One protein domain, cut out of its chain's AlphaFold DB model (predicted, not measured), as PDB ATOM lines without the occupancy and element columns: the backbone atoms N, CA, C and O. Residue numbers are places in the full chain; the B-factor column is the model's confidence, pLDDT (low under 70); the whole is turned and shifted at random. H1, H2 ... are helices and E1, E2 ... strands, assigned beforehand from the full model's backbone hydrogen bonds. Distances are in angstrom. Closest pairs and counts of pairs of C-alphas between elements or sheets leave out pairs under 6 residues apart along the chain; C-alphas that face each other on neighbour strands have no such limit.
ATOM      1  N   SER A 141      10.822   8.141  27.368       38.69
ATOM      2  CA  SER A 141      10.132   7.781  26.114       38.69
ATOM      3  C   SER A 141       8.611   7.611  26.237       38.69
ATOM      4  O   SER A 141       7.887   7.871  25.287       38.69
ATOM      5  N   LEU A 142       8.096   7.209  27.406       37.94
ATOM      6  CA  LEU A 142       6.649   7.111  27.662       37.94
ATOM      7  C   LEU A 142       5.983   8.472  27.932       37.94
ATOM      8  O   LEU A 142       4.791   8.628  27.690       37.94
ATOM      9  N   ILE A 143       6.730   9.453  28.442       46.16
ATOM     10  CA  ILE A 143       6.242  10.827  28.642       46.16
ATOM     11  C   ILE A 143       6.395  11.624  27.338       46.16
ATOM     12  O   ILE A 143       5.523  12.415  26.999       46.16
ATOM     13  N   GLU A 144       7.463  11.360  26.584       46.16
ATOM     14  CA  GLU A 144       7.669  11.778  25.196       46.16
ATOM     15  C   GLU A 144       6.532  11.266  24.298       46.16
ATOM     16  O   GLU A 144       5.954  12.054  23.559       46.16
ATOM     17  N   GLU A 145       6.135   9.992  24.419       39.97
ATOM     18  CA  GLU A 145       4.976   9.424  23.717       39.97
ATOM     19  C   GLU A 145       3.677  10.150  24.106       39.97
ATOM     20  O   GLU A 145       2.946  10.592  23.226       39.97
ATOM     21  N   MET A 146       3.415  10.371  25.401       42.06
ATOM     22  CA  MET A 146       2.217  11.089  25.875       42.06
ATOM     23  C   MET A 146       2.177  12.573  25.469       42.06
ATOM     24  O   MET A 146       1.098  13.091  25.188       42.06
ATOM     25  N   ALA A 147       3.323  13.259  25.401       43.34
ATOM     26  CA  ALA A 147       3.417  14.633  24.902       43.34
ATOM     27  C   ALA A 147       3.313  14.706  23.366       43.34
ATOM     28  O   ALA A 147       2.765  15.664  22.822       43.34
ATOM     29  N   ASN A 148       3.791  13.674  22.664       41.62
ATOM     30  CA  ASN A 148       3.775  13.551  21.208       41.62
ATOM     31  C   ASN A 148       2.761  12.492  20.726       41.62
ATOM     32  O   ASN A 148       3.056  11.765  19.773       41.62
ATOM     33  N   PHE A 149       1.558  12.405  21.323       37.09
ATOM     34  CA  PHE A 149       0.552  11.348  21.041       37.09
ATOM     35  C   PHE A 149      -0.196  11.508  19.687       37.09
ATOM     36  O   PHE A 149      -1.398  11.284  19.544       37.09
ATOM     37  N   GLY A 150       0.562  11.944  18.682       38.62
ATOM     38  CA  GLY A 150       0.266  12.093  17.258       38.62
ATOM     39  C   GLY A 150       1.484  12.656  16.500       38.62
ATOM     40  O   GLY A 150       1.338  13.403  15.531       38.62
ATOM     41  N   GLY A 151       2.694  12.334  16.980       37.72
ATOM     42  CA  GLY A 151       3.979  12.792  16.456       37.72
ATOM     43  C   GLY A 151       4.332  14.253  16.785       37.72
ATOM     44  O   GLY A 151       3.507  14.992  17.332       37.72
ATOM     45  N   PRO A 152       5.530  14.718  16.368       43.91
ATOM     46  CA  PRO A 152       5.997  16.107  16.534       43.91
ATOM     47  C   PRO A 152       5.182  17.138  15.721       43.91
ATOM     48  O   PRO A 152       5.529  18.316  15.644       43.91
ATOM     49  N   THR A 153       4.104  16.693  15.079       42.41
ATOM     50  CA  THR A 153       3.090  17.481  14.380       42.41
ATOM     51  C   THR A 153       1.916  17.894  15.267       42.41
ATOM     52  O   THR A 153       1.305  18.915  14.966       42.41
ATOM     53  N   LEU A 154       1.603  17.186  16.366       43.47
ATOM     54  CA  LEU A 154       0.499  17.605  17.246       43.47
ATOM     55  C   LEU A 154       0.846  18.822  18.102       43.47
ATOM     56  O   LEU A 154       0.029  19.733  18.179       43.47
ATOM     57  N   LEU A 155       2.058  18.909  18.664       50.88
ATOM     58  CA  LEU A 155       2.487  20.117  19.387       50.88
ATOM     59  C   LEU A 155       2.470  21.357  18.472       50.88
ATOM     60  O   LEU A 155       2.072  22.437  18.901       50.88
ATOM     61  N   LYS A 156       2.772  21.180  17.177       54.34
ATOM     62  CA  LYS A 156       2.633  22.215  16.135       54.34
ATOM     63  C   LYS A 156       1.181  22.592  15.797       54.34
ATOM     64  O   LYS A 156       0.986  23.562  15.072       54.34
ATOM     65  N   ARG A 157       0.172  21.871  16.300       57.62
ATOM     66  CA  ARG A 157      -1.264  22.196  16.167       57.62
ATOM     67  C   ARG A 157      -1.973  22.336  17.525       57.62
ATOM     68  O   ARG A 157      -3.206  22.357  17.573       57.62
ATOM     69  N   SER A 158      -1.225  22.489  18.616       64.31
ATOM     70  CA  SER A 158      -1.749  22.904  19.924       64.31
ATOM     71  C   SER A 158      -1.750  24.432  20.035       64.31
ATOM     72  O   SER A 158      -0.758  25.076  19.689       64.31
ATOM     73  N   LEU A 159      -2.852  25.016  20.524       64.31
ATOM     74  CA  LEU A 159      -2.945  26.459  20.792       64.31
ATOM     75  C   LEU A 159      -1.837  26.901  21.764       64.31
ATOM     76  O   LEU A 159      -1.447  26.139  22.646       64.31
ATOM     77  N   GLY A 160      -1.294  28.107  21.574       61.59
ATOM     78  CA  GLY A 160      -0.215  28.664  22.402       61.59
ATOM     79  C   GLY A 160       1.147  27.944  22.357       61.59
ATOM     80  O   GLY A 160       2.078  28.414  23.011       61.59
ATOM     81  N   LEU A 161       1.285  26.829  21.617       67.94
ATOM     82  CA  LEU A 161       2.511  26.012  21.516       67.94
ATOM     83  C   LEU A 161       3.147  25.999  20.108       67.94
ATOM     84  O   LEU A 161       4.212  25.406  19.919       67.94
ATOM     85  N   GLN A 162       2.526  26.646  19.116       72.38
ATOM     86  CA  GLN A 162       3.050  26.720  17.747       72.38
ATOM     87  C   GLN A 162       4.340  27.564  17.688       72.38
ATOM     88  O   GLN A 162       4.478  28.559  18.404       72.38
ATOM     89  N   LYS A 163       5.301  27.184  16.832       71.75
ATOM     90  CA  LYS A 163       6.573  27.925  16.681       71.75
ATOM     91  C   LYS A 163       6.452  29.158  15.779       71.75
ATOM     92  O   LYS A 163       7.149  30.127  16.020       71.75
ATOM     93  N   ASP A 164       5.592  29.110  14.766       80.88
ATOM     94  CA  ASP A 164       5.415  30.136  13.726       80.88
ATOM     95  C   ASP A 164       4.267  31.122  14.008       80.88
ATOM     96  O   ASP A 164       4.117  32.116  13.294       80.88
ATOM     97  N   ARG A 165       3.429  30.815  15.006       85.50
ATOM     98  CA  ARG A 165       2.170  31.512  15.298       85.50
ATOM     99  C   ARG A 165       1.921  31.676  16.786       85.50
ATOM    100  O   ARG A 165       2.321  30.826  17.589       85.50
ATOM    101  N   TYR A 166       1.147  32.701  17.116       88.44
ATOM    102  CA  TYR A 166       0.522  32.906  18.415       88.44
ATOM    103  C   TYR A 166      -1.007  32.899  18.283       88.44
ATOM    104  O   TYR A 166      -1.556  33.010  17.184       88.44
ATOM    105  N   SER A 167      -1.701  32.710  19.404       89.25
ATOM    106  CA  SER A 167      -3.160  32.576  19.464       89.25
ATOM    107  C   SER A 167      -3.762  33.682  20.319       89.25
ATOM    108  O   SER A 167      -3.350  33.836  21.465       89.25
ATOM    109  N   GLN A 168      -4.750  34.399  19.788       89.19
ATOM    110  CA  GLN A 168      -5.515  35.422  20.503       89.19
ATOM    111  C   GLN A 168      -6.979  34.974  20.615       89.19
ATOM    112  O   GLN A 168      -7.588  34.590  19.615       89.19
ATOM    113  N   TYR A 169      -7.540  34.982  21.822       89.88
ATOM    114  CA  TYR A 169      -8.954  34.678  22.056       89.88
ATOM    115  C   TYR A 169      -9.878  35.762  21.478       89.88
ATOM    116  O   TYR A 169      -9.623  36.958  21.626       89.88
ATOM    117  N   ILE A 170     -10.977  35.340  20.849       88.06
ATOM    118  CA  ILE A 170     -11.988  36.229  20.271       88.06
ATOM    119  C   ILE A 170     -13.123  36.427  21.280       88.06
ATOM    120  O   ILE A 170     -14.126  35.716  21.273       88.06
ATOM    121  N   GLY A 171     -12.941  37.395  22.179       82.75
ATOM    122  CA  GLY A 171     -13.962  37.794  23.148       82.75
ATOM    123  C   GLY A 171     -15.080  38.666  22.546       82.75
ATOM    124  O   GLY A 171     -14.907  39.246  21.471       82.75
ATOM    125  N   PRO A 172     -16.206  38.852  23.265       76.94
ATOM    126  CA  PRO A 172     -17.369  39.623  22.797       76.94
ATOM    127  C   PRO A 172     -17.117  41.137  22.647       76.94
ATOM    128  O   PRO A 172     -17.987  41.862  22.179       76.94
ATOM    129  N   THR A 173     -15.945  41.622  23.060       77.62
ATOM    130  CA  THR A 173     -15.478  43.011  22.909       77.62
ATOM    131  C   THR A 173     -14.536  43.209  21.715       77.62
ATOM    132  O   THR A 173     -14.007  44.306  21.535       77.62
ATOM    133  N   THR A 174     -14.286  42.165  20.918       81.06
ATOM    134  CA  THR A 174     -13.441  42.235  19.715       81.06
ATOM    135  C   THR A 174     -14.228  42.690  18.484       81.06
ATOM    136  O   THR A 174     -15.450  42.814  18.509       81.06
ATOM    137  N   ASP A 175     -13.524  42.927  17.378       77.94
ATOM    138  CA  ASP A 175     -14.089  43.326  16.087       77.94
ATOM    139  C   ASP A 175     -14.780  42.183  15.307       77.94
ATOM    140  O   ASP A 175     -15.236  42.390  14.182       77.94
ATOM    141  N   PHE A 176     -14.902  40.988  15.898       80.12
ATOM    142  CA  PHE A 176     -15.521  39.813  15.283       80.12
ATOM    143  C   PHE A 176     -16.856  39.457  15.955       80.12
ATOM    144  O   PHE A 176     -16.891  38.990  17.092       80.12
ATOM    145  N   GLU A 177     -17.966  39.599  15.229       78.00
ATOM    146  CA  GLU A 177     -19.275  39.139  15.705       78.00
ATOM    147  C   GLU A 177     -19.378  37.597  15.633       78.00
ATOM    148  O   GLU A 177     -19.175  37.031  14.552       78.00
ATOM    149  N   PRO A 178     -19.772  36.890  16.715       74.19
ATOM    150  CA  PRO A 178     -19.942  35.432  16.703       74.19
ATOM    151  C   PRO A 178     -20.884  34.908  15.609       74.19
ATOM    152  O   PRO A 178     -20.647  33.834  15.051       74.19
ATOM    153  N   SER A 179     -21.919  35.669  15.244       76.38
ATOM    154  CA  SER A 179     -22.830  35.338  14.141       76.38
ATOM    155  C   SER A 179     -22.095  35.245  12.800       76.38
ATOM    156  O   SER A 179     -22.305  34.296  12.050       76.38
ATOM    157  N   LEU A 180     -21.189  36.191  12.523       78.25
ATOM    158  CA  LEU A 180     -20.402  36.249  11.287       78.25
ATOM    159  C   LEU A 180     -19.287  35.195  11.266       78.25
ATOM    160  O   LEU A 180     -19.009  34.620  10.213       78.25
ATOM    161  N   ILE A 181     -18.698  34.876  12.426       81.81
ATOM    162  CA  ILE A 181     -17.752  33.755  12.563       81.81
ATOM    163  C   ILE A 181     -18.409  32.459  12.070       81.81
ATOM    164  O   ILE A 181     -17.825  31.755  11.252       81.81
ATOM    165  N   ASN A 182     -19.649  32.178  12.484       79.00
ATOM    166  CA  ASN A 182     -20.380  30.966  12.091       79.00
ATOM    167  C   ASN A 182     -20.767  30.894  10.597       79.00
ATOM    168  O   ASN A 182     -21.146  29.822  10.133       79.00
ATOM    169  N   LEU A 183     -20.651  31.992   9.838       79.94
ATOM    170  CA  LEU A 183     -20.825  32.007   8.377       79.94
ATOM    171  C   LEU A 183     -19.516  31.732   7.612       79.94
ATOM    172  O   LEU A 183     -19.533  31.616   6.387       79.94
ATOM    173  N   SER A 184     -18.379  31.642   8.308       81.38
ATOM    174  CA  SER A 184     -17.077  31.386   7.684       81.38
ATOM    175  C   SER A 184     -16.944  29.917   7.253       81.38
ATOM    176  O   SER A 184     -17.386  29.023   7.979       81.38
ATOM    177  N   PRO A 185     -16.304  29.616   6.106       81.06
ATOM    178  CA  PRO A 185     -16.064  28.241   5.685       81.06
ATOM    179  C   PRO A 185     -14.978  27.602   6.561       81.06
ATOM    180  O   PRO A 185     -13.785  27.858   6.377       81.06
ATOM    181  N   PHE A 186     -15.392  26.777   7.521       82.31
ATOM    182  CA  PHE A 186     -14.496  25.965   8.347       82.31
ATOM    183  C   PHE A 186     -14.123  24.652   7.655       82.31
ATOM    184  O   PHE A 186     -14.942  24.024   6.982       82.31
ATOM    185  N   ASP A 187     -12.877  24.227   7.846       79.44
ATOM    186  CA  ASP A 187     -12.374  22.931   7.410       79.44
ATOM    187  C   ASP A 187     -12.754  21.800   8.404       79.44
ATOM    188  O   ASP A 187     -13.272  22.064   9.494       79.44
ATOM    189  N   PRO A 188     -12.477  20.520   8.080       76.12
ATOM    190  CA  PRO A 188     -12.744  19.384   8.973       76.12
ATOM    191  C   PRO A 188     -11.956  19.357  10.300       76.12
ATOM    192  O   PRO A 188     -12.059  18.378  11.038       76.12
ATOM    193  N   HIS A 189     -11.150  20.380  10.595       70.62
ATOM    194  CA  HIS A 189     -10.415  20.567  11.847       70.62
ATOM    195  C   HIS A 189     -10.866  21.829  12.608       70.62
ATOM    196  O   HIS A 189     -10.162  22.259  13.525       70.62
ATOM    197  N   ASP A 190     -12.009  22.412  12.225       81.88
ATOM    198  CA  ASP A 190     -12.558  23.661  12.761       81.88
ATOM    199  C   ASP A 190     -11.650  24.897  12.529       81.88
ATOM    200  O   ASP A 190     -11.716  25.878  13.276       81.88
ATOM    201  N   GLU A 191     -10.813  24.891  11.482       85.25
ATOM    202  CA  GLU A 191      -9.952  26.017  11.085       85.25
ATOM    203  C   GLU A 191     -10.482  26.721   9.814       85.25
ATOM    204  O   GLU A 191     -11.014  26.082   8.909       85.25
ATOM    205  N   SER A 192     -10.356  28.051   9.724       85.44
ATOM    206  CA  SER A 192     -10.809  28.856   8.572       85.44
ATOM    207  C   SER A 192      -9.834  30.000   8.256       85.44
ATOM    208  O   SER A 192      -9.223  30.573   9.159       85.44
ATOM    209  N   LEU A 193      -9.637  30.329   6.975       85.19
ATOM    210  CA  LEU A 193      -8.625  31.296   6.525       85.19
ATOM    211  C   LEU A 193      -9.220  32.691   6.303       85.19
ATOM    212  O   LEU A 193     -10.053  32.880   5.420       85.19
ATOM    213  N   LEU A 194      -8.731  33.681   7.053       82.69
ATOM    214  CA  LEU A 194      -9.068  35.100   6.907       82.69
ATOM    215  C   LEU A 194      -7.835  35.906   6.472       82.69
ATOM    216  O   LEU A 194      -6.693  35.519   6.710       82.69
ATOM    217  N   ALA A 195      -8.056  37.096   5.909       79.12
ATOM    218  CA  ALA A 195      -6.973  37.991   5.477       79.12
ATOM    219  C   ALA A 195      -6.027  38.438   6.618       79.12
ATOM    220  O   ALA A 195      -4.889  38.819   6.356       79.12
ATOM    221  N   ARG A 196      -6.486  38.388   7.879       79.38
ATOM    222  CA  ARG A 196      -5.716  38.764   9.081       79.38
ATOM    223  C   ARG A 196      -4.989  37.583   9.741       79.38
ATOM    224  O   ARG A 196      -4.058  37.814  10.504       79.38
ATOM    225  N   GLY A 197      -5.397  36.340   9.478       85.38
ATOM    226  CA  GLY A 197      -4.907  35.147  10.177       85.38
ATOM    227  C   GLY A 197      -5.816  33.931   9.978       85.38
ATOM    228  O   GLY A 197      -6.734  33.951   9.162       85.38
ATOM    229  N   THR A 198      -5.584  32.861  10.734       88.25
ATOM    230  CA  THR A 198      -6.410  31.643  10.676       88.25
ATOM    231  C   THR A 198      -7.351  31.607  11.879       88.25
ATOM    232  O   THR A 198      -6.881  31.515  13.009       88.25
ATOM    233  N   LEU A 199      -8.666  31.682  11.666       89.06
ATOM    234  CA  LEU A 199      -9.638  31.385  12.719       89.06
ATOM    235  C   LEU A 199      -9.560  29.905  13.085       89.06
ATOM    236  O   LEU A 199      -9.377  29.055  12.214       89.06
ATOM    237  N   ARG A 200      -9.758  29.596  14.363       86.81
ATOM    238  CA  ARG A 200      -9.915  28.235  14.861       86.81
ATOM    239  C   ARG A 200     -10.976  28.180  15.946       86.81
ATOM    240  O   ARG A 200     -10.822  28.794  17.003       86.81
ATOM    241  N   LYS A 201     -12.035  27.424  15.691       86.31
ATOM    242  CA  LYS A 201     -13.140  27.212  16.623       86.31
ATOM    243  C   LYS A 201     -12.830  25.991  17.498       86.31
ATOM    244  O   LYS A 201     -12.467  24.939  16.982       86.31
ATOM    245  N   VAL A 202     -12.902  26.124  18.826       83.50
ATOM    246  CA  VAL A 202     -12.603  25.009  19.760       83.50
ATOM    247  C   VAL A 202     -13.822  24.521  20.529       83.50
ATOM    248  O   VAL A 202     -13.847  23.360  20.928       83.50
ATOM    249  N   SER A 203     -14.836  25.367  20.685       83.50
ATOM    250  CA  SER A 203     -16.158  25.028  21.219       83.50
ATOM    251  C   SER A 203     -17.230  25.715  20.370       83.50
ATOM    252  O   SER A 203     -16.902  26.431  19.426       83.50
ATOM    253  N   GLU A 204     -18.515  25.529  20.665       79.94
ATOM    254  CA  GLU A 204     -19.588  26.226  19.938       79.94
ATOM    255  C   GLU A 204     -19.517  27.751  20.117       79.94
ATOM    256  O   GLU A 204     -19.799  28.484  19.163       79.94
ATOM    257  N   ASN A 205     -19.043  28.193  21.287       79.38
ATOM    258  CA  ASN A 205     -18.884  29.597  21.671       79.38
ATOM    259  C   ASN A 205     -17.431  30.096  21.530       79.38
ATOM    260  O   ASN A 205     -17.206  31.234  21.123       79.38
ATOM    261  N   ASP A 206     -16.439  29.250  21.832       86.06
ATOM    262  CA  ASP A 206     -15.033  29.661  21.934       86.06
ATOM    263  C   ASP A 206     -14.296  29.580  20.586       86.06
ATOM    264  O   ASP A 206     -14.133  28.498  20.005       86.06
ATOM    265  N   THR A 207     -13.791  30.724  20.117       89.00
ATOM    266  CA  THR A 207     -12.991  30.847  18.886       89.00
ATOM    267  C   THR A 207     -11.703  31.630  19.148       89.00
ATOM    268  O   THR A 207     -11.674  32.573  19.936       89.00
ATOM    269  N   PHE A 208     -10.626  31.239  18.469       89.62
ATOM    270  CA  PHE A 208      -9.306  31.862  18.537       89.62
ATOM    271  C   PHE A 208      -8.858  32.326  17.150       89.62
ATOM    272  O   PHE A 208      -9.139  31.670  16.147       89.62
ATOM    273  N   LEU A 209      -8.109  33.426  17.093       89.56
ATOM    274  CA  LEU A 209      -7.405  33.890  15.903       89.56
ATOM    275  C   LEU A 209      -5.923  33.505  16.012       89.56
ATOM    276  O   LEU A 209      -5.245  33.868  16.972       89.56
ATOM    277  N   LEU A 210      -5.420  32.762  15.027       89.06
ATOM    278  CA  LEU A 210      -4.015  32.379  14.904       89.06
ATOM    279  C   LEU A 210      -3.290  33.373  13.995       89.06
ATOM    280  O   LEU A 210      -3.574  33.456  12.795       89.06
ATOM    281  N   LEU A 211      -2.342  34.102  14.575       89.38
ATOM    282  CA  LEU A 211      -1.599  35.188  13.942       89.38
ATOM    283  C   LEU A 211      -0.130  34.778  13.725       89.38
ATOM    284  O   LEU A 211       0.417  34.052  14.558       89.38
ATOM    285  N   PRO A 212       0.518  35.188  12.618       89.19
ATOM    286  CA  PRO A 212       1.910  34.840  12.341       89.19
ATOM    287  C   PRO A 212       2.880  35.656  13.209       89.19
ATOM    288  O   PRO A 212       2.790  36.881  13.268       89.19
ATOM    289  N   ASP A 213       3.866  34.989  13.809       86.62
ATOM    290  CA  ASP A 213       4.888  35.635  14.649       86.62
ATOM    291  C   ASP A 213       5.759  36.640  13.873       86.62
ATOM    292  O   ASP A 213       6.248  37.613  14.450       86.62
ATOM    293  N   GLN A 214       5.942  36.408  12.567       84.44
ATOM    294  CA  GLN A 214       6.899  37.110  11.698       84.44
ATOM    295  C   GLN A 214       6.693  38.626  11.617       84.44
ATOM    296  O   GLN A 214       7.638  39.355  11.337       84.44
ATOM    297  N   ASN A 215       5.478  39.098  11.900       81.94
ATOM    298  CA  ASN A 215       5.126  40.515  11.856       81.94
ATOM    299  C   ASN A 215       5.221  41.200  13.239       81.94
ATOM    300  O   ASN A 215       4.797  42.347  13.371       81.94
ATOM    301  N   THR A 216       5.711  40.509  14.279       88.06
ATOM    302  CA  THR A 216       5.749  41.028  15.661       88.06
ATOM    303  C   THR A 216       7.111  41.645  16.029       88.06
ATOM    304  O   THR A 216       8.147  41.121  15.608       88.06
ATOM    305  N   PRO A 217       7.148  42.736  16.828       87.44
ATOM    306  CA  PRO A 217       8.394  43.359  17.283       87.44
ATOM    307  C   PRO A 217       9.332  42.364  17.972       87.44
ATOM    308  O   PRO A 217       8.888  41.542  18.772       87.44
ATOM    309  N   GLY A 218      10.626  42.408  17.650       85.06
ATOM    310  CA  GLY A 218      11.612  41.502  18.244       85.06
ATOM    311  C   GLY A 218      11.376  40.019  17.921       85.06
ATOM    312  O   GLY A 218      11.713  39.164  18.736       85.06
ATOM    313  N   HIS A 219      10.742  39.680  16.790       87.56
ATOM    314  CA  HIS A 219      10.749  38.299  16.283       87.56
ATOM    315  C   HIS A 219      12.091  37.936  15.637       87.56
ATOM    316  O   HIS A 219      12.608  36.849  15.875       87.56
ATOM    317  N   GLU A 220      12.665  38.862  14.865       87.25
ATOM    318  CA  GLU A 220      13.922  38.675  14.133       87.25
ATOM    319  C   GLU A 220      15.123  38.378  15.052       87.25
ATOM    320  O   GLU A 220      15.915  37.492  14.747       87.25
ATOM    321  N   HIS A 221      15.199  39.029  16.217       90.44
ATOM    322  CA  HIS A 221      16.298  38.858  17.174       90.44
ATOM    323  C   HIS A 221      16.144  37.646  18.115       90.44
ATOM    324  O   HIS A 221      17.070  37.366  18.869       90.44
ATOM    325  N   GLN A 222      15.039  36.877  18.069       89.44
ATOM    326  CA  GLN A 222      14.769  35.808  19.057       89.44
ATOM    327  C   GLN A 222      15.895  34.772  19.193       89.44
ATOM    328  O   GLN A 222      16.073  34.204  20.271       89.44
ATOM    329  N   THR A 223      16.629  34.488  18.114       91.31
ATOM    330  CA  THR A 223      17.787  33.587  18.159       91.31
ATOM    331  C   THR A 223      19.018  34.263  18.750       91.31
ATOM    332  O   THR A 223      19.699  33.670  19.580       91.31
ATOM    333  N   GLU A 224      19.267  35.523  18.392       94.38
ATOM    334  CA  GLU A 224      20.395  36.312  18.902       94.38
ATOM    335  C   GLU A 224      20.255  36.584  20.412       94.38
ATOM    336  O   GLU A 224      21.240  36.500  21.145       94.38
ATOM    337  N   ASP A 225      19.021  36.805  20.881       94.50
ATOM    338  CA  ASP A 225      18.653  36.902  22.296       94.50
ATOM    339  C   ASP A 225      19.030  35.630  23.072       94.50
ATOM    340  O   ASP A 225      19.643  35.707  24.139       94.50
ATOM    341  N   VAL A 226      18.673  34.446  22.552       94.94
ATOM    342  CA  VAL A 226      19.003  33.148  23.174       94.94
ATOM    343  C   VAL A 226      20.516  32.921  23.180       94.94
ATOM    344  O   VAL A 226      21.062  32.532  24.214       94.94
ATOM    345  N   ASP A 227      21.202  33.232  22.079       95.25
ATOM    346  CA  ASP A 227      22.662  33.167  21.984       95.25
ATOM    347  C   ASP A 227      23.361  34.133  22.961       95.25
ATOM    348  O   ASP A 227      24.431  33.808  23.476       95.25
ATOM    349  N   GLU A 228      22.813  35.323  23.243       95.44
ATOM    350  CA  GLU A 228      23.361  36.234  24.262       95.44
ATOM    351  C   GLU A 228      23.080  35.727  25.688       95.44
ATOM    352  O   GLU A 228      23.982  35.726  26.532       95.44
ATOM    353  N   ILE A 229      21.871  35.216  25.943       95.56
ATOM    354  CA  ILE A 229      21.460  34.618  27.223       95.56
ATOM    355  C   ILE A 229      22.342  33.415  27.594       95.56
ATOM    356  O   ILE A 229      22.853  33.363  28.716       95.56
ATOM    357  N   GLU A 230      22.571  32.473  26.672       94.62
ATOM    358  CA  GLU A 230      23.485  31.344  26.903       94.62
ATOM    359  C   GLU A 230      24.929  31.832  27.085       94.62
ATOM    360  O   GLU A 230      25.615  31.389  28.006       94.62
ATOM    361  N   ARG A 231      25.400  32.789  26.274       95.25
ATOM    362  CA  ARG A 231      26.775  33.327  26.334       95.25
ATOM    363  C   ARG A 231      27.112  34.002  27.665       95.25
ATOM    364  O   ARG A 231      28.261  33.920  28.094       95.25
ATOM    365  N   LEU A 232      26.143  34.627  28.338       94.31
ATOM    366  CA  LEU A 232      26.325  35.183  29.690       94.31
ATOM    367  C   LEU A 232      26.508  34.110  30.775       94.31
ATOM    368  O   LEU A 232      27.050  34.407  31.840       94.31
ATOM    369  N   VAL A 233      26.018  32.893  30.530       92.31
ATOM    370  CA  VAL A 233      25.911  31.799  31.509       92.31
ATOM    371  C   VAL A 233      26.893  30.652  31.210       92.31
ATOM    372  O   VAL A 233      27.235  29.874  32.103       92.31
ATOM    373  N   ALA A 234      27.371  30.541  29.970       90.00
ATOM    374  CA  ALA A 234      28.266  29.493  29.501       90.00
ATOM    375  C   ALA A 234      29.567  29.405  30.332       90.00
ATOM    376  O   ALA A 234      30.165  30.433  30.648       90.00
ATOM    377  N   PRO A 235      30.051  28.188  30.660       91.06
ATOM    378  CA  PRO A 235      29.539  26.870  30.263       91.06
ATOM    379  C   PRO A 235      28.433  26.291  31.180       91.06
ATOM    380  O   PRO A 235      28.122  25.106  31.090       91.06
ATOM    381  N   HIS A 236      27.845  27.075  32.088       90.81
ATOM    382  CA  HIS A 236      27.069  26.552  33.225       90.81
ATOM    383  C   HIS A 236      25.562  26.345  32.979       90.81
ATOM    384  O   HIS A 236      24.878  25.850  33.876       90.81
ATOM    385  N   GLY A 237      25.041  26.668  31.786       90.44
ATOM    386  CA  GLY A 237      23.599  26.680  31.473       90.44
ATOM    387  C   GLY A 237      22.875  25.391  31.866       90.44
ATOM    388  O   GLY A 237      21.975  25.404  32.710       90.44
ATOM    389  N   ARG A 238      23.364  24.239  31.389       92.38
ATOM    390  CA  ARG A 238      22.818  22.921  31.756       92.38
ATOM    391  C   ARG A 238      22.710  22.712  33.273       92.38
ATOM    392  O   ARG A 238      21.671  22.265  33.754       92.38
ATOM    393  N   ARG A 239      23.747  23.075  34.038       91.75
ATOM    394  CA  ARG A 239      23.769  22.882  35.496       91.75
ATOM    395  C   ARG A 239      22.827  23.846  36.222       91.75
ATOM    396  O   ARG A 239      22.274  23.469  37.251       91.75
ATOM    397  N   LEU A 240      22.568  25.037  35.674       93.00
ATOM    398  CA  LEU A 240      21.505  25.916  36.175       93.00
ATOM    399  C   LEU A 240      20.099  25.360  35.907       93.00
ATOM    400  O   LEU A 240      19.234  25.500  36.769       93.00
ATOM    401  N   ILE A 241      19.864  24.691  34.773       93.50
ATOM    402  CA  ILE A 241      18.595  23.983  34.517       93.50
ATOM    403  C   ILE A 241      18.415  22.837  35.524       93.50
ATOM    404  O   ILE A 241      17.342  22.698  36.115       93.50
ATOM    405  N   ASP A 242      19.475  22.068  35.793       93.12
ATOM    406  CA  ASP A 242      19.466  21.024  36.823       93.12
ATOM    407  C   ASP A 242      19.198  21.596  38.228       93.12
ATOM    408  O   ASP A 242      18.375  21.051  38.966       93.12
ATOM    409  N   LEU A 243      19.822  22.724  38.581       93.19
ATOM    410  CA  LEU A 243      19.622  23.439  39.846       93.19
ATOM    411  C   LEU A 243      18.186  23.977  39.987       93.19
ATOM    412  O   LEU A 243      17.547  23.765  41.021       93.19
ATOM    413  N   TYR A 244      17.632  24.584  38.933       93.88
ATOM    414  CA  TYR A 244      16.232  25.012  38.867       93.88
ATOM    415  C   TYR A 244      15.276  23.835  39.115       93.88
ATOM    416  O   TYR A 244      14.404  23.910  39.984       93.88
ATOM    417  N   PHE A 245      15.470  22.709  38.420       93.25
ATOM    418  CA  PHE A 245      14.640  21.510  38.579       93.25
ATOM    419  C   PHE A 245      14.948  20.667  39.830       93.25
ATOM    420  O   PHE A 245      14.255  19.668  40.062       93.25
ATOM    421  N   ARG A 246      15.970  21.035  40.611       92.19
ATOM    422  CA  ARG A 246      16.307  20.451  41.919       92.19
ATOM    423  C   ARG A 246      15.723  21.261  43.078       92.19
ATOM    424  O   ARG A 246      15.303  20.654  44.056       92.19
ATOM    425  N   VAL A 247      15.695  22.593  42.971       89.44
ATOM    426  CA  VAL A 247      15.422  23.493  44.112       89.44
ATOM    427  C   VAL A 247      14.184  24.375  43.919       89.44
ATOM    428  O   VAL A 247      13.401  24.535  44.850       89.44
ATOM    429  N   VAL A 248      13.966  24.928  42.721       88.56
ATOM    430  CA  VAL A 248      12.878  25.893  42.461       88.56
ATOM    431  C   VAL A 248      11.587  25.179  42.050       88.56
ATOM    432  O   VAL A 248      10.517  25.435  42.601       88.56
ATOM    433  N   HIS A 249      11.693  24.239  41.108       89.88
ATOM    434  CA  HIS A 249      10.547  23.520  40.540       89.88
ATOM    435  C   HIS A 249       9.665  22.768  41.558       89.88
ATOM    436  O   HIS A 249       8.449  22.845  41.401       89.88
ATOM    437  N   PRO A 250      10.192  22.106  42.615       89.75
ATOM    438  CA  PRO A 250       9.347  21.430  43.609       89.75
ATOM    439  C   PRO A 250       8.386  22.368  44.353       89.75
ATOM    440  O   PRO A 250       7.309  21.940  44.764       89.75
ATOM    441  N   SER A 251       8.764  23.642  44.503       85.50
ATOM    442  CA  SER A 251       7.964  24.678  45.170       85.50
ATOM    443  C   SER A 251       6.998  25.385  44.214       85.50
ATOM    444  O   SER A 251       5.942  25.845  44.642       85.50
ATOM    445  N   PHE A 252       7.345  25.474  42.924       84.94
ATOM    446  CA  PHE A 252       6.555  26.172  41.905       84.94
ATOM    447  C   PHE A 252       6.548  25.403  40.561       84.94
ATOM    448  O   PHE A 252       7.249  25.771  39.612       84.94
ATOM    449  N   PRO A 253       5.780  24.299  40.458       86.06
ATOM    450  CA  PRO A 253       5.898  23.325  39.368       86.06
ATOM    451  C   PRO A 253       5.171  23.732  38.068       86.06
ATOM    452  O   PRO A 253       4.450  22.932  37.476       86.06
ATOM    453  N   ILE A 254       5.369  24.963  37.581       85.06
ATOM    454  CA  ILE A 254       4.668  25.487  36.387       85.06
ATOM    455  C   ILE A 254       5.257  25.041  35.034       85.06
ATOM    456  O   ILE A 254       4.666  25.309  33.987       85.06
ATOM    457  N   LEU A 255       6.419  24.373  35.034       84.88
ATOM    458  CA  LEU A 255       7.082  23.843  33.833       84.88
ATOM    459  C   LEU A 255       7.077  22.310  33.827       84.88
ATOM    460  O   LEU A 255       7.321  21.679  34.856       84.88
ATOM    461  N   GLN A 256       6.897  21.689  32.660       82.25
ATOM    462  CA  GLN A 256       7.041  20.238  32.524       82.25
ATOM    463  C   GLN A 256       8.519  19.859  32.363       82.25
ATOM    464  O   GLN A 256       9.099  20.047  31.294       82.25
ATOM    465  N   LYS A 257       9.107  19.272  33.416       81.69
ATOM    466  CA  LYS A 257      10.532  18.903  33.485       81.69
ATOM    467  C   LYS A 257      11.035  18.201  32.217       81.69
ATOM    468  O   LYS A 257      11.969  18.687  31.592       81.69
ATOM    469  N   THR A 258      10.389  17.112  31.795       76.94
ATOM    470  CA  THR A 258      10.823  16.315  30.630       76.94
ATOM    471  C   THR A 258      10.890  17.116  29.332       76.94
ATOM    472  O   THR A 258      11.880  17.011  28.622       76.94
ATOM    473  N   VAL A 259       9.878  17.942  29.048       79.25
ATOM    474  CA  VAL A 259       9.793  18.725  27.801       79.25
ATOM    475  C   VAL A 259      10.856  19.822  27.765       79.25
ATOM    476  O   VAL A 259      11.408  20.099  26.707       79.25
ATOM    477  N   VAL A 260      11.187  20.428  28.910       85.00
ATOM    478  CA  VAL A 260      12.248  21.447  28.976       85.00
ATOM    479  C   VAL A 260      13.633  20.828  28.763       85.00
ATOM    480  O   VAL A 260      14.423  21.395  28.014       85.00
ATOM    481  N   TYR A 261      13.914  19.651  29.340       86.75
ATOM    482  CA  TYR A 261      15.159  18.925  29.046       86.75
ATOM    483  C   TYR A 261      15.246  18.483  27.588       86.75
ATOM    484  O   TYR A 261      16.264  18.735  26.957       86.75
ATOM    485  N   GLU A 262      14.191  17.869  27.046       82.75
ATOM    486  CA  GLU A 262      14.181  17.391  25.659       82.75
ATOM    487  C   GLU A 262      14.430  18.544  24.677       82.75
ATOM    488  O   GLU A 262      15.254  18.424  23.777       82.75
ATOM    489  N   LYS A 263      13.782  19.695  24.898       84.94
ATOM    490  CA  LYS A 263      14.040  20.918  24.133       84.94
ATOM    491  C   LYS A 263      15.496  21.359  24.239       84.94
ATOM    492  O   LYS A 263      16.158  21.459  23.216       84.94
ATOM    493  N   TYR A 264      16.006  21.560  25.455       88.81
ATOM    494  CA  TYR A 264      17.373  22.047  25.675       88.81
ATOM    495  C   TYR A 264      18.459  21.094  25.139       88.81
ATOM    496  O   TYR A 264      19.508  21.546  24.697       88.81
ATOM    497  N   GLU A 265      18.215  19.779  25.145       87.19
ATOM    498  CA  GLU A 265      19.126  18.773  24.577       87.19
ATOM    499  C   GLU A 265      19.071  18.686  23.045       87.19
ATOM    500  O   GLU A 265      20.021  18.200  22.431       87.19
ATOM    501  N   ARG A 266      17.979  19.147  22.423       84.38
ATOM    502  CA  ARG A 266      17.819  19.196  20.963       84.38
ATOM    503  C   ARG A 266      18.350  20.504  20.387       84.38
ATOM    504  O   ARG A 266      19.118  20.463  19.432       84.38
ATOM    505  N   ASP A 267      17.911  21.629  20.948       82.75
ATOM    506  CA  ASP A 267      18.288  22.993  20.573       82.75
ATOM    507  C   ASP A 267      17.769  23.986  21.636       82.75
ATOM    508  O   ASP A 267      16.564  24.047  21.901       82.75
ATOM    509  N   CYS A 268      18.643  24.799  22.240       84.25
ATOM    510  CA  CYS A 268      18.237  25.802  23.234       84.25
ATOM    511  C   CYS A 268      17.224  26.818  22.667       84.25
ATOM    512  O   CYS A 268      16.336  27.260  23.400       84.25
ATOM    513  N   HIS A 269      17.256  27.083  21.356       87.38
ATOM    514  CA  HIS A 269      16.300  27.940  20.644       87.38
ATOM    515  C   HIS A 269      14.871  27.355  20.561       87.38
ATOM    516  O   HIS A 269      13.937  28.029  20.125       87.38
ATOM    517  N   GLU A 270      14.633  26.109  20.996       85.06
ATOM    518  CA  GLU A 270      13.275  25.583  21.212       85.06
ATOM    519  C   GLU A 270      12.582  26.177  22.458       85.06
ATOM    520  O   GLU A 270      11.367  25.988  22.645       85.06
ATOM    521  N   ILE A 271      13.336  26.861  23.325       89.44
ATOM    522  CA  ILE A 271      12.866  27.532  24.540       89.44
ATOM    523  C   ILE A 271      12.806  29.042  24.276       89.44
ATOM    524  O   ILE A 271      13.722  29.633  23.719       89.44
ATOM    525  N   SER A 272      11.707  29.680  24.684       91.50
ATOM    526  CA  SER A 272      11.526  31.125  24.512       91.50
ATOM    527  C   SER A 272      12.563  31.907  25.346       91.50
ATOM    528  O   SER A 272      12.667  31.617  26.543       91.50
ATOM    529  N   PRO A 273      13.287  32.899  24.784       94.25
ATOM    530  CA  PRO A 273      14.348  33.627  25.490       94.25
ATOM    531  C   PRO A 273      13.978  34.145  26.897       94.25
ATOM    532  O   PRO A 273      14.708  33.824  27.840       94.25
ATOM    533  N   PRO A 274      12.837  34.835  27.129       94.75
ATOM    534  CA  PRO A 274      12.497  35.305  28.473       94.75
ATOM    535  C   PRO A 274      12.215  34.165  29.458       94.75
ATOM    536  O   PRO A 274      12.433  34.334  30.654       94.75
ATOM    537  N   LEU A 275      11.768  32.992  28.989       94.75
ATOM    538  CA  LEU A 275      11.560  31.816  29.841       94.75
ATOM    539  C   LEU A 275      12.895  31.176  30.246       94.75
ATOM    540  O   LEU A 275      13.094  30.865  31.420       94.75
ATOM    541  N   LEU A 276      13.810  31.017  29.286       95.19
ATOM    542  CA  LEU A 276      15.154  30.480  29.506       95.19
ATOM    543  C   LEU A 276      15.929  31.340  30.516       95.19
ATOM    544  O   LEU A 276      16.410  30.845  31.536       95.19
ATOM    545  N   ALA A 277      15.960  32.654  30.295       95.62
ATOM    546  CA  ALA A 277      16.644  33.571  31.196       95.62
ATOM    547  C   ALA A 277      15.923  33.750  32.547       95.62
ATOM    548  O   ALA A 277      16.598  33.901  33.565       95.62
ATOM    549  N   ALA A 278      14.587  33.648  32.623       94.81
ATOM    550  CA  ALA A 278      13.878  33.606  33.907       94.81
ATOM    551  C   ALA A 278      14.262  32.371  34.745       94.81
ATOM    552  O   ALA A 278      14.500  32.501  35.950       94.81
ATOM    553  N   MET A 279      14.395  31.191  34.123       94.94
ATOM    554  CA  MET A 279      14.919  29.998  34.800       94.94
ATOM    555  C   MET A 279      16.345  30.228  35.320       94.94
ATOM    556  O   MET A 279      16.629  29.895  36.472       94.94
ATOM    557  N   TYR A 280      17.225  30.839  34.517       95.00
ATOM    558  CA  TYR A 280      18.599  31.146  34.925       95.00
ATOM    559  C   TYR A 280      18.685  32.164  36.066       95.00
ATOM    560  O   TYR A 280      19.390  31.901  37.039       95.00
ATOM    561  N   ILE A 281      17.932  33.267  36.023       93.88
ATOM    562  CA  ILE A 281      17.886  34.243  37.126       93.88
ATOM    563  C   ILE A 281      17.444  33.565  38.427       93.88
ATOM    564  O   ILE A 281      18.061  33.786  39.469       93.88
ATOM    565  N   LEU A 282      16.407  32.719  38.387       92.31
ATOM    566  CA  LEU A 282      15.957  31.996  39.578       92.31
ATOM    567  C   LEU A 282      17.001  30.986  40.075       92.31
ATOM    568  O   LEU A 282      17.214  30.905  41.283       92.31
ATOM    569  N   ALA A 283      17.678  30.268  39.176       93.69
ATOM    570  CA  ALA A 283      18.717  29.301  39.526       93.69
ATOM    571  C   ALA A 283      19.972  29.953  40.140       93.69
ATOM    572  O   ALA A 283      20.507  29.427  41.114       93.69
ATOM    573  N   ILE A 284      20.418  31.114  39.643       92.81
ATOM    574  CA  ILE A 284      21.627  31.805  40.140       92.81
ATOM    575  C   ILE A 284      21.475  32.267  41.604       92.81
ATOM    576  O   ILE A 284      22.467  32.352  42.327       92.81
ATOM    577  N   ASN A 285      20.249  32.470  42.101       90.62
ATOM    578  CA  ASN A 285      20.021  32.731  43.533       90.62
ATOM    579  C   ASN A 285      20.419  31.543  44.432       90.62
ATOM    580  O   ASN A 285      20.690  31.735  45.614       90.62
ATOM    581  N   TRP A 286      20.494  30.332  43.871       90.69
ATOM    582  CA  TRP A 286      20.871  29.094  44.556       90.69
ATOM    583  C   TRP A 286      22.279  28.602  44.177       90.69
ATOM    584  O   TRP A 286      22.621  27.467  44.490       90.69
ATOM    585  N   TRP A 287      23.103  29.438  43.528       90.81
ATOM    586  CA  TRP A 287      24.450  29.096  43.029       90.81
ATOM    587  C   TRP A 287      25.339  28.397  44.074       90.81
ATOM    588  O   TRP A 287      26.011  27.418  43.765       90.81
ATOM    589  N   ASP A 288      25.278  28.843  45.332       89.62
ATOM    590  CA  ASP A 288      26.080  28.299  46.440       89.62
ATOM    591  C   ASP A 288      25.625  26.899  46.911       89.62
ATOM    592  O   ASP A 288      26.306  26.265  47.712       89.62
ATOM    593  N   HIS A 289      24.469  26.412  46.442       87.31
ATOM    594  CA  HIS A 289      23.903  25.099  46.788       87.31
ATOM    595  C   HIS A 289      24.342  23.990  45.816       87.31
ATOM    596  O   HIS A 289      23.720  22.923  45.767       87.31
ATOM    597  N   ASP A 290      25.365  24.239  45.000       88.81
ATOM    598  CA  ASP A 290      25.938  23.259  44.088       88.81
ATOM    599  C   ASP A 290      27.464  23.217  44.221       88.81
ATOM    600  O   ASP A 290      28.140  24.223  44.019       88.81
ATOM    601  N   GLU A 291      27.999  22.043  44.564       85.31
ATOM    602  CA  GLU A 291      29.418  21.838  44.899       85.31
ATOM    603  C   GLU A 291      30.374  22.201  43.747       85.31
ATOM    604  O   GLU A 291      31.519  22.577  43.993       85.31
ATOM    605  N   GLU A 292      29.902  22.135  42.497       84.38
ATOM    606  CA  GLU A 292      30.684  22.467  41.299       84.38
ATOM    607  C   GLU A 292      30.591  23.955  40.918       84.38
ATOM    608  O   GLU A 292      31.523  24.483  40.311       84.38
ATOM    609  N   LEU A 293      29.494  24.642  41.268       86.62
ATOM    610  CA  LEU A 293      29.285  26.060  40.937       86.62
ATOM    611  C   LEU A 293      29.747  27.002  42.054       86.62
ATOM    612  O   LEU A 293      30.333  28.040  41.762       86.62
ATOM    613  N   ALA A 294      29.556  26.638  43.325       87.56
ATOM    614  CA  ALA A 294      29.924  27.453  44.484       87.56
ATOM    615  C   ALA A 294      31.363  28.036  44.476       87.56
ATOM    616  O   ALA A 294      31.513  29.185  44.895       87.56
ATOM    617  N   PRO A 295      32.426  27.339  44.004       89.81
ATOM    618  CA  PRO A 295      33.772  27.923  43.921       89.81
ATOM    619  C   PRO A 295      34.006  28.827  42.692       89.81
ATOM    620  O   PRO A 295      35.088  29.397  42.559       89.81
ATOM    621  N   LEU A 296      33.037  28.943  41.777       89.12
ATOM    622  CA  LEU A 296      33.159  29.666  40.509       89.12
ATOM    623  C   LEU A 296      32.499  31.058  40.566       89.12
ATOM    624  O   LEU A 296      31.512  31.247  41.284       89.12
ATOM    625  N   PRO A 297      33.009  32.048  39.805       88.00
ATOM    626  CA  PRO A 297      32.409  33.378  39.744       88.00
ATOM    627  C   PRO A 297      30.996  33.317  39.151       88.00
ATOM    628  O   PRO A 297      30.758  32.648  38.146       88.00
ATOM    629  N   ARG A 298      30.056  34.051  39.757       89.06
ATOM    630  CA  ARG A 298      28.668  34.104  39.277       89.06
ATOM    631  C   ARG A 298      28.563  34.873  37.946       89.06
ATOM    632  O   ARG A 298      29.233  35.898  37.803       89.06
ATOM    633  N   PRO A 299      27.680  34.449  37.020       90.44
ATOM    634  CA  PRO A 299      27.303  35.204  35.823       90.44
ATOM    635  C   PRO A 299      26.854  36.644  36.107       90.44
ATOM    636  O   PRO A 299      26.412  36.974  37.211       90.44
ATOM    637  N   ASN A 300      26.894  37.506  35.085       90.38
ATOM    638  CA  ASN A 300      26.441  38.895  35.202       90.38
ATOM    639  C   ASN A 300      24.903  38.991  35.260       90.38
ATOM    640  O   ASN A 300      24.232  39.232  34.256       90.38
ATOM    641  N   VAL A 301      24.350  38.836  36.468       91.69
ATOM    642  CA  VAL A 301      22.900  38.860  36.734       91.69
ATOM    643  C   VAL A 301      22.232  40.138  36.217       91.69
ATOM    644  O   VAL A 301      21.139  40.062  35.669       91.69
ATOM    645  N   ARG A 302      22.887  41.304  36.318       92.00
ATOM    646  CA  ARG A 302      22.312  42.592  35.875       92.00
ATOM    647  C   ARG A 302      22.059  42.640  34.367       92.00
ATOM    648  O   ARG A 302      21.075  43.234  33.931       92.00
ATOM    649  N   GLU A 303      22.933  42.007  33.590       93.81
ATOM    650  CA  GLU A 303      22.802  41.941  32.134       93.81
ATOM    651  C   GLU A 303      21.720  40.940  31.728       93.81
ATOM    652  O   GLU A 303      20.845  41.255  30.924       93.81
ATOM    653  N   LEU A 304      21.695  39.777  32.387       93.69
ATOM    654  CA  LEU A 304      20.647  38.774  32.211       93.69
ATOM    655  C   LEU A 304      19.254  39.340  32.557       93.69
ATOM    656  O   LEU A 304      18.281  39.086  31.851       93.69
ATOM    657  N   GLU A 305      19.154  40.179  33.590       92.56
ATOM    658  CA  GLU A 305      17.934  40.926  33.915       92.56
ATOM    659  C   GLU A 305      17.565  41.995  32.875       92.56
ATOM    660  O   GLU A 305      16.376  42.233  32.651       92.56
ATOM    661  N   ARG A 306      18.543  42.670  32.251       94.38
ATOM    662  CA  ARG A 306      18.274  43.595  31.136       94.38
ATOM    663  C   ARG A 306      17.667  42.823  29.967       94.38
ATOM    664  O   ARG A 306      16.610  43.224  29.486       94.38
ATOM    665  N   LEU A 307      18.292  41.717  29.565       94.69
ATOM    666  CA  LEU A 307      17.802  40.857  28.488       94.69
ATOM    667  C   LEU A 307      16.409  40.307  28.793       94.69
ATOM    668  O   LEU A 307      15.532  40.395  27.942       94.69
ATOM    669  N   VAL A 308      16.142  39.840  30.016       94.31
ATOM    670  CA  VAL A 308      14.788  39.415  30.415       94.31
ATOM    671  C   VAL A 308      13.763  40.536  30.269       94.31
ATOM    672  O   VAL A 308      12.689  40.293  29.728       94.31
ATOM    673  N   ARG A 309      14.064  41.761  30.717       91.44
ATOM    674  CA  ARG A 309      13.113  42.883  30.617       91.44
ATOM    675  C   ARG A 309      12.797  43.260  29.165       91.44
ATOM    676  O   ARG A 309      11.647  43.575  28.882       91.44
ATOM    677  N   VAL A 310      13.779  43.192  28.261       93.44
ATOM    678  CA  VAL A 310      13.581  43.437  26.818       93.44
ATOM    679  C   VAL A 310      12.819  42.277  26.168       93.44
ATOM    680  O   VAL A 310      11.709  42.459  25.674       93.44
ATOM    681  N   THR A 311      13.361  41.061  26.250       94.19
ATOM    682  CA  THR A 311      12.815  39.873  25.573       94.19
ATOM    683  C   THR A 311      11.427  39.470  26.072       94.19
ATOM    684  O   THR A 311      10.639  38.920  25.300       94.19
ATOM    685  N   LEU A 312      11.083  39.762  27.335       93.06
ATOM    686  CA  LEU A 312       9.728  39.571  27.853       93.06
ATOM    687  C   LEU A 312       8.756  40.595  27.263       93.06
ATOM    688  O   LEU A 312       7.656  40.202  26.889       93.06
ATOM    689  N   ALA A 313       9.149  41.871  27.161       92.62
ATOM    690  CA  ALA A 313       8.314  42.923  26.582       92.62
ATOM    691  C   ALA A 313       8.009  42.641  25.101       92.62
ATOM    692  O   ALA A 313       6.847  42.681  24.699       92.62
ATOM    693  N   ASP A 314       9.009  42.233  24.318       93.00
ATOM    694  CA  ASP A 314       8.803  41.804  22.929       93.00
ATOM    695  C   ASP A 314       7.923  40.545  22.845       93.00
ATOM    696  O   ASP A 314       7.053  40.431  21.980       93.00
ATOM    697  N   ALA A 315       8.072  39.613  23.794       92.25
ATOM    698  CA  ALA A 315       7.215  38.433  23.896       92.25
ATOM    699  C   ALA A 315       5.765  38.730  24.338       92.25
ATOM    700  O   ALA A 315       4.918  37.841  24.203       92.25
ATOM    701  N   MET A 316       5.447  39.944  24.813       91.38
ATOM    702  CA  MET A 316       4.062  40.364  25.081       91.38
ATOM    703  C   MET A 316       3.276  40.639  23.792       91.38
ATOM    704  O   MET A 316       2.080  40.385  23.763       91.38
ATOM    705  N   TYR A 317       3.929  41.074  22.706       90.94
ATOM    706  CA  TYR A 317       3.274  41.305  21.403       90.94
ATOM    707  C   TYR A 317       2.930  40.014  20.636       90.94
ATOM    708  O   TYR A 317       2.242  40.054  19.618       90.94
ATOM    709  N   ARG A 318       3.424  38.870  21.117       90.81
ATOM    710  CA  ARG A 318       3.233  37.520  20.563       90.81
ATOM    711  C   ARG A 318       2.880  36.547  21.699       90.81
ATOM    712  O   ARG A 318       3.680  35.661  22.011       90.81
ATOM    713  N   PRO A 319       1.738  36.735  22.383       88.88
ATOM    714  CA  PRO A 319       1.416  36.013  23.608       88.88
ATOM    715  C   PRO A 319       1.430  34.491  23.397       88.88
ATOM    716  O   PRO A 319       0.673  33.938  22.599       88.88
ATOM    717  N   LYS A 320       2.292  33.795  24.147       88.62
ATOM    718  CA  LYS A 320       2.358  32.323  24.209       88.62
ATOM    719  C   LYS A 320       2.396  31.846  25.656       88.62
ATOM    720  O   LYS A 320       2.719  32.608  26.567       88.62
ATOM    721  N   LEU A 321       2.129  30.556  25.875       87.25
ATOM    722  CA  LEU A 321       2.164  29.962  27.219       87.25
ATOM    723  C   LEU A 321       3.534  30.158  27.900       87.25
ATOM    724  O   LEU A 321       3.594  30.399  29.104       87.25
ATOM    725  N   SER A 322       4.622  30.158  27.122       89.44
ATOM    726  CA  SER A 322       5.973  30.463  27.606       89.44
ATOM    727  C   SER A 322       6.144  31.904  28.097       89.44
ATOM    728  O   SER A 322       6.895  32.116  29.044       89.44
ATOM    729  N   THR A 323       5.444  32.883  27.506       91.88
ATOM    730  CA  THR A 323       5.430  34.281  27.977       91.88
ATOM    731  C   THR A 323       4.784  34.361  29.361       91.88
ATOM    732  O   THR A 323       5.344  34.968  30.273       91.88
ATOM    733  N   VAL A 324       3.647  33.677  29.550       91.88
ATOM    734  CA  VAL A 324       2.953  33.617  30.848       91.88
ATOM    735  C   VAL A 324       3.810  32.904  31.895       91.88
ATOM    736  O   VAL A 324       3.976  33.402  33.007       91.88
ATOM    737  N   GLN A 325       4.411  31.768  31.535       92.38
ATOM    738  CA  GLN A 325       5.318  31.032  32.415       92.38
ATOM    739  C   GLN A 325       6.532  31.881  32.826       92.38
ATOM    740  O   GLN A 325       6.859  31.922  34.010       92.38
ATOM    741  N   ALA A 326       7.162  32.602  31.891       93.19
ATOM    742  CA  ALA A 326       8.276  33.503  32.185       93.19
ATOM    743  C   ALA A 326       7.872  34.615  33.167       93.19
ATOM    744  O   ALA A 326       8.554  34.818  34.172       93.19
ATOM    745  N   GLY A 327       6.736  35.282  32.930       91.19
ATOM    746  CA  GLY A 327       6.199  36.298  33.840       91.19
ATOM    747  C   GLY A 327       5.963  35.756  35.253       91.19
ATOM    748  O   GLY A 327       6.477  36.315  36.218       91.19
ATOM    749  N   LEU A 328       5.280  34.610  35.374       90.69
ATOM    750  CA  LEU A 328       4.998  33.963  36.663       90.69
ATOM    751  C   LEU A 328       6.262  33.553  37.437       90.69
ATOM    752  O   LEU A 328       6.258  33.619  38.669       90.69
ATOM    753  N   LEU A 329       7.335  33.141  36.745       91.44
ATOM    754  CA  LEU A 329       8.643  32.885  37.364       91.44
ATOM    755  C   LEU A 329       9.272  34.171  37.909       91.44
ATOM    756  O   LEU A 329       9.801  34.182  39.018       91.44
ATOM    757  N   LEU A 330       9.208  35.265  37.153       90.12
ATOM    758  CA  LEU A 330       9.815  36.537  37.545       90.12
ATOM    759  C   LEU A 330       9.066  37.195  38.713       90.12
ATOM    760  O   LEU A 330       9.711  37.771  39.588       90.12
ATOM    761  N   SER A 331       7.748  36.996  38.812       89.00
ATOM    762  CA  SER A 331       6.949  37.351  39.994       89.00
ATOM    763  C   SER A 331       7.327  36.579  41.270       89.00
ATOM    764  O   SER A 331       6.922  36.992  42.349       89.00
ATOM    765  N   GLN A 332       8.123  35.497  41.202       86.12
ATOM    766  CA  GLN A 332       8.662  34.831  42.407       86.12
ATOM    767  C   GLN A 332       9.877  35.562  43.014       86.12
ATOM    768  O   GLN A 332      10.412  35.131  44.037       86.12
ATOM    769  N   ARG A 333      10.366  36.642  42.387       82.75
ATOM    770  CA  ARG A 333      11.467  37.462  42.917       82.75
ATOM    771  C   ARG A 333      10.939  38.518  43.900       82.75
ATOM    772  O   ARG A 333       9.842  39.023  43.690       82.75
ATOM    773  N   PRO A 334      11.733  38.955  44.898       70.62
ATOM    774  CA  PRO A 334      11.326  40.030  45.814       70.62
ATOM    775  C   PRO A 334      11.103  41.381  45.111       70.62
ATOM    776  O   PRO A 334      10.324  42.198  45.580       70.62
ATOM    777  N   GLU A 335      11.747  41.607  43.963       70.31
ATOM    778  CA  GLU A 335      11.523  42.773  43.091       70.31
ATOM    779  C   GLU A 335      10.367  42.563  42.089       70.31
ATOM    780  O   GLU A 335      10.084  43.443  41.278       70.31
ATOM    781  N   GLY A 336       9.731  41.385  42.105       62.56
ATOM    782  CA  GLY A 336       8.677  40.958  41.181       62.56
ATOM    783  C   GLY A 336       7.257  41.342  41.605       62.56
ATOM    784  O   GLY A 336       6.339  41.166  40.804       62.56
ATOM    785  N   ASP A 337       7.074  41.899  42.808       62.84
ATOM    786  CA  ASP A 337       5.799  42.446  43.305       62.84
ATOM    787  C   ASP A 337       5.488  43.811  42.658       62.84
ATOM    788  O   ASP A 337       5.409  44.862  43.294       62.84
ATOM    789  N   GLN A 338       5.406  43.807  41.328       78.25
ATOM    790  CA  GLN A 338       5.106  44.979  40.519       78.25
ATOM    791  C   GLN A 338       3.726  44.811  39.892       78.25
ATOM    792  O   GLN A 338       3.495  43.941  39.044       78.25
ATOM    793  N   TRP A 339       2.809  45.695  40.285       82.75
ATOM    794  CA  TRP A 339       1.435  45.741  39.784       82.75
ATOM    795  C   TRP A 339       1.368  45.764  38.246       82.75
ATOM    796  O   TRP A 339       0.615  44.989  37.667       82.75
ATOM    797  N   ALA A 340       2.169  46.598  37.572       87.31
ATOM    798  CA  ALA A 340       2.038  46.802  36.126       87.31
ATOM    799  C   ALA A 340       2.418  45.561  35.278       87.31
ATOM    800  O   ALA A 340       1.578  45.139  34.479       87.31
ATOM    801  N   PRO A 341       3.579  44.897  35.477       85.44
ATOM    802  CA  PRO A 341       3.859  43.595  34.864       85.44
ATOM    803  C   PRO A 341       2.818  42.525  35.207       85.44
ATOM    804  O   PRO A 341       2.461  41.720  34.350       85.44
ATOM    805  N   THR A 342       2.279  42.533  36.430       88.31
ATOM    806  CA  THR A 342       1.231  41.587  36.849       88.31
ATOM    807  C   THR A 342      -0.088  41.834  36.104       88.31
ATOM    808  O   THR A 342      -0.725  40.887  35.648       88.31
ATOM    809  N   ALA A 343      -0.477  43.094  35.892       90.56
ATOM    810  CA  ALA A 343      -1.651  43.463  35.103       90.56
ATOM    811  C   ALA A 343      -1.495  43.077  33.620       90.56
ATOM    812  O   ALA A 343      -2.416  42.516  33.027       90.56
ATOM    813  N   GLN A 344      -0.311  43.305  33.040       90.88
ATOM    814  CA  GLN A 344       0.028  42.853  31.684       90.88
ATOM    815  C   GLN A 344      -0.043  41.324  31.566       90.88
ATOM    816  O   GLN A 344      -0.609  40.799  30.612       90.88
ATOM    817  N   LEU A 345       0.469  40.601  32.566       90.94
ATOM    818  CA  LEU A 345       0.427  39.142  32.633       90.94
ATOM    819  C   LEU A 345      -1.011  38.596  32.716       90.94
ATOM    820  O   LEU A 345      -1.315  37.590  32.075       90.94
ATOM    821  N   VAL A 346      -1.908  39.275  33.440       91.19
ATOM    822  CA  VAL A 346      -3.347  38.948  33.476       91.19
ATOM    823  C   VAL A 346      -4.022  39.222  32.128       91.19
ATOM    824  O   VAL A 346      -4.793  38.381  31.670       91.19
ATOM    825  N   ALA A 347      -3.707  40.335  31.457       90.19
ATOM    826  CA  ALA A 347      -4.225  40.620  30.115       90.19
ATOM    827  C   ALA A 347      -3.785  39.548  29.099       90.19
ATOM    828  O   ALA A 347      -4.623  38.965  28.413       90.19
ATOM    829  N   ILE A 348      -2.497  39.187  29.095       91.06
ATOM    830  CA  ILE A 348      -1.940  38.105  28.268       91.06
ATOM    831  C   ILE A 348      -2.578  36.750  28.605       91.06
ATOM    832  O   ILE A 348      -2.796  35.938  27.711       91.06
ATOM    833  N   ALA A 349      -2.921  36.482  29.869       90.19
ATOM    834  CA  ALA A 349      -3.653  35.274  30.253       90.19
ATOM    835  C   ALA A 349      -5.127  35.285  29.792       90.19
ATOM    836  O   ALA A 349      -5.715  34.217  29.592       90.19
ATOM    837  N   GLN A 350      -5.727  36.460  29.576       89.19
ATOM    838  CA  GLN A 350      -7.059  36.576  28.976       89.19
ATOM    839  C   GLN A 350      -7.022  36.406  27.452       89.19
ATOM    840  O   GLN A 350      -7.779  35.580  26.942       89.19
ATOM    841  N   GLU A 351      -6.090  37.053  26.743       87.38
ATOM    842  CA  GLU A 351      -5.808  36.768  25.319       87.38
ATOM    843  C   GLU A 351      -5.412  35.296  25.098       87.38
ATOM    844  O   GLU A 351      -5.820  34.672  24.119       87.38
ATOM    845  N   LEU A 352      -4.726  34.738  26.102       87.69
ATOM    846  CA  LEU A 352      -4.601  33.335  26.498       87.69
ATOM    847  C   LEU A 352      -5.728  32.371  26.107       87.69
ATOM    848  O   LEU A 352      -5.504  31.216  25.748       87.69
ATOM    849  N   GLY A 353      -6.956  32.815  26.384       85.88
ATOM    850  CA  GLY A 353      -8.072  31.933  26.720       85.88
ATOM    851  C   GLY A 353      -7.919  31.195  28.062       85.88
ATOM    852  O   GLY A 353      -8.743  30.340  28.364       85.88
ATOM    853  N   LEU A 354      -6.917  31.505  28.905       85.69
ATOM    854  CA  LEU A 354      -6.641  30.764  30.158       85.69
ATOM    855  C   LEU A 354      -7.696  30.979  31.262       85.69
ATOM    856  O   LEU A 354      -7.615  30.370  32.325       85.69
ATOM    857  N   HIS A 355      -8.663  31.862  31.016       84.25
ATOM    858  CA  HIS A 355      -9.789  32.180  31.894       84.25
ATOM    859  C   HIS A 355     -11.077  31.412  31.532       84.25
ATOM    860  O   HIS A 355     -12.095  31.594  32.197       84.25
ATOM    861  N   LEU A 356     -11.045  30.598  30.472       82.69
ATOM    862  CA  LEU A 356     -12.195  29.890  29.903       82.69
ATOM    863  C   LEU A 356     -12.245  28.431  30.379       82.69
ATOM    864  O   LEU A 356     -11.210  27.819  30.651       82.69
TER     865      LEU A 356
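This is residues 141 to 356 of the 615 residues of the protein "Transcriptional activator protein DAL81" of Magnaporthiopsis poae (strain ATCC 64411 / 73-15) (UniProt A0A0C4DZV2). A lobe of helices and a small twisted sheet sit end to end along the longest axis. In the helical lobe H3, H6, H7 and H8 make a bundle, with H4 crossing H6; H9 packs on H8 and reaches the sheet with residues 348 to 351, while H1 lies to one side, near H5. The printed part has 216 residues, with nine named helices and four named strands in the order H1 E1 H2 E2 E3 E4 H3 H4 H5 H6 H7 H8 H9; the antiparallel sheet has the order E1 E4 E3 E2, and the class is mixed, helices and strands. The whole is compact, with a radius of gyration of the C-alphas of 18.8 A, yet elongated, spanning 65 by 41 by 32 A.

Start at H1, residues 141 to 147: it only just touches H5, residues 257 to 266, with 3 pairs of C-alphas within 8 A, the closest those of Ile 143 and Thr 258, 7.4 A apart. Next comes E1, residues 165 to 169, an edge strand antiparallel to E4, residues 207 to 212; N 166 and O 211 are 3.0 A apart, within hydrogen-bond range. H2, residues 178 to 181, only grazes this sheet. E2, residues 191 to 194, E3, residues 197 to 201, and E4 form a meander, each strand the antiparallel neighbour of the one before; look for N 192 and O 199 at 2.9 A and N 200 and O 208 at 2.8 A, both within hydrogen-bond range. Among the helices the hub is H6, residues 273 to 284. With residues 273 to 277 alone it touches H3, residues 222 to 233, at a shallow tilt of 13 degrees, the same way; the closest C-alphas, of Val 226 and Pro 273, are 5.2 A apart. With residues 279 to 284 alone it touches H4, residues 237 to 248, at a steep tilt of 68 degrees, only just short of about perpendicular; the closest C-alphas, of Tyr 244 and Ala 283, are 5.0 A apart. H6 forms a helical hairpin with H7, residues 301 to 316, the closest C-alphas being those of Pro 274 and Val 308, 5.1 A apart. H8, residues 321 to 330, touches H6, with C-alphas of Leu 275 and Ala 326 closest at 4.4 A. H9, residues 339 to 351, forms a helical hairpin with H8, with C-alphas of Val 324 and Leu 345 closest at 6.3 A, and only grazes the sheet with residues 348 to 351. Every O i to N i+4 pair is within hydrogen-bond range in H1, H4, H5, H6, H7, H8 and H9, and 7 of 8 are in H3; H2 is too short for such a pair.

Find C-alpha 141 at (10.132, 7.781, 26.114), where H1 begins. E4, the longest strand, runs 16.8 A to C-alpha 212 at (1.910, 34.840, 12.341). H3 spans 17.2 A, H6 16.5 A and H7, the longest helix, 22.2 A. H9 runs 18.5 A to C-alpha 351 at (-5.808, 36.768, 25.319).

The two C-alphas farthest apart, of Leu 183 and Pro 295, are 65.3 A apart. The printed part has no cut; the long links are residues 148 to 164 and 285 to 300. Mean pLDDT of the printed part is 83.5, with residues 141 to 161 and 336 to 337 under 70.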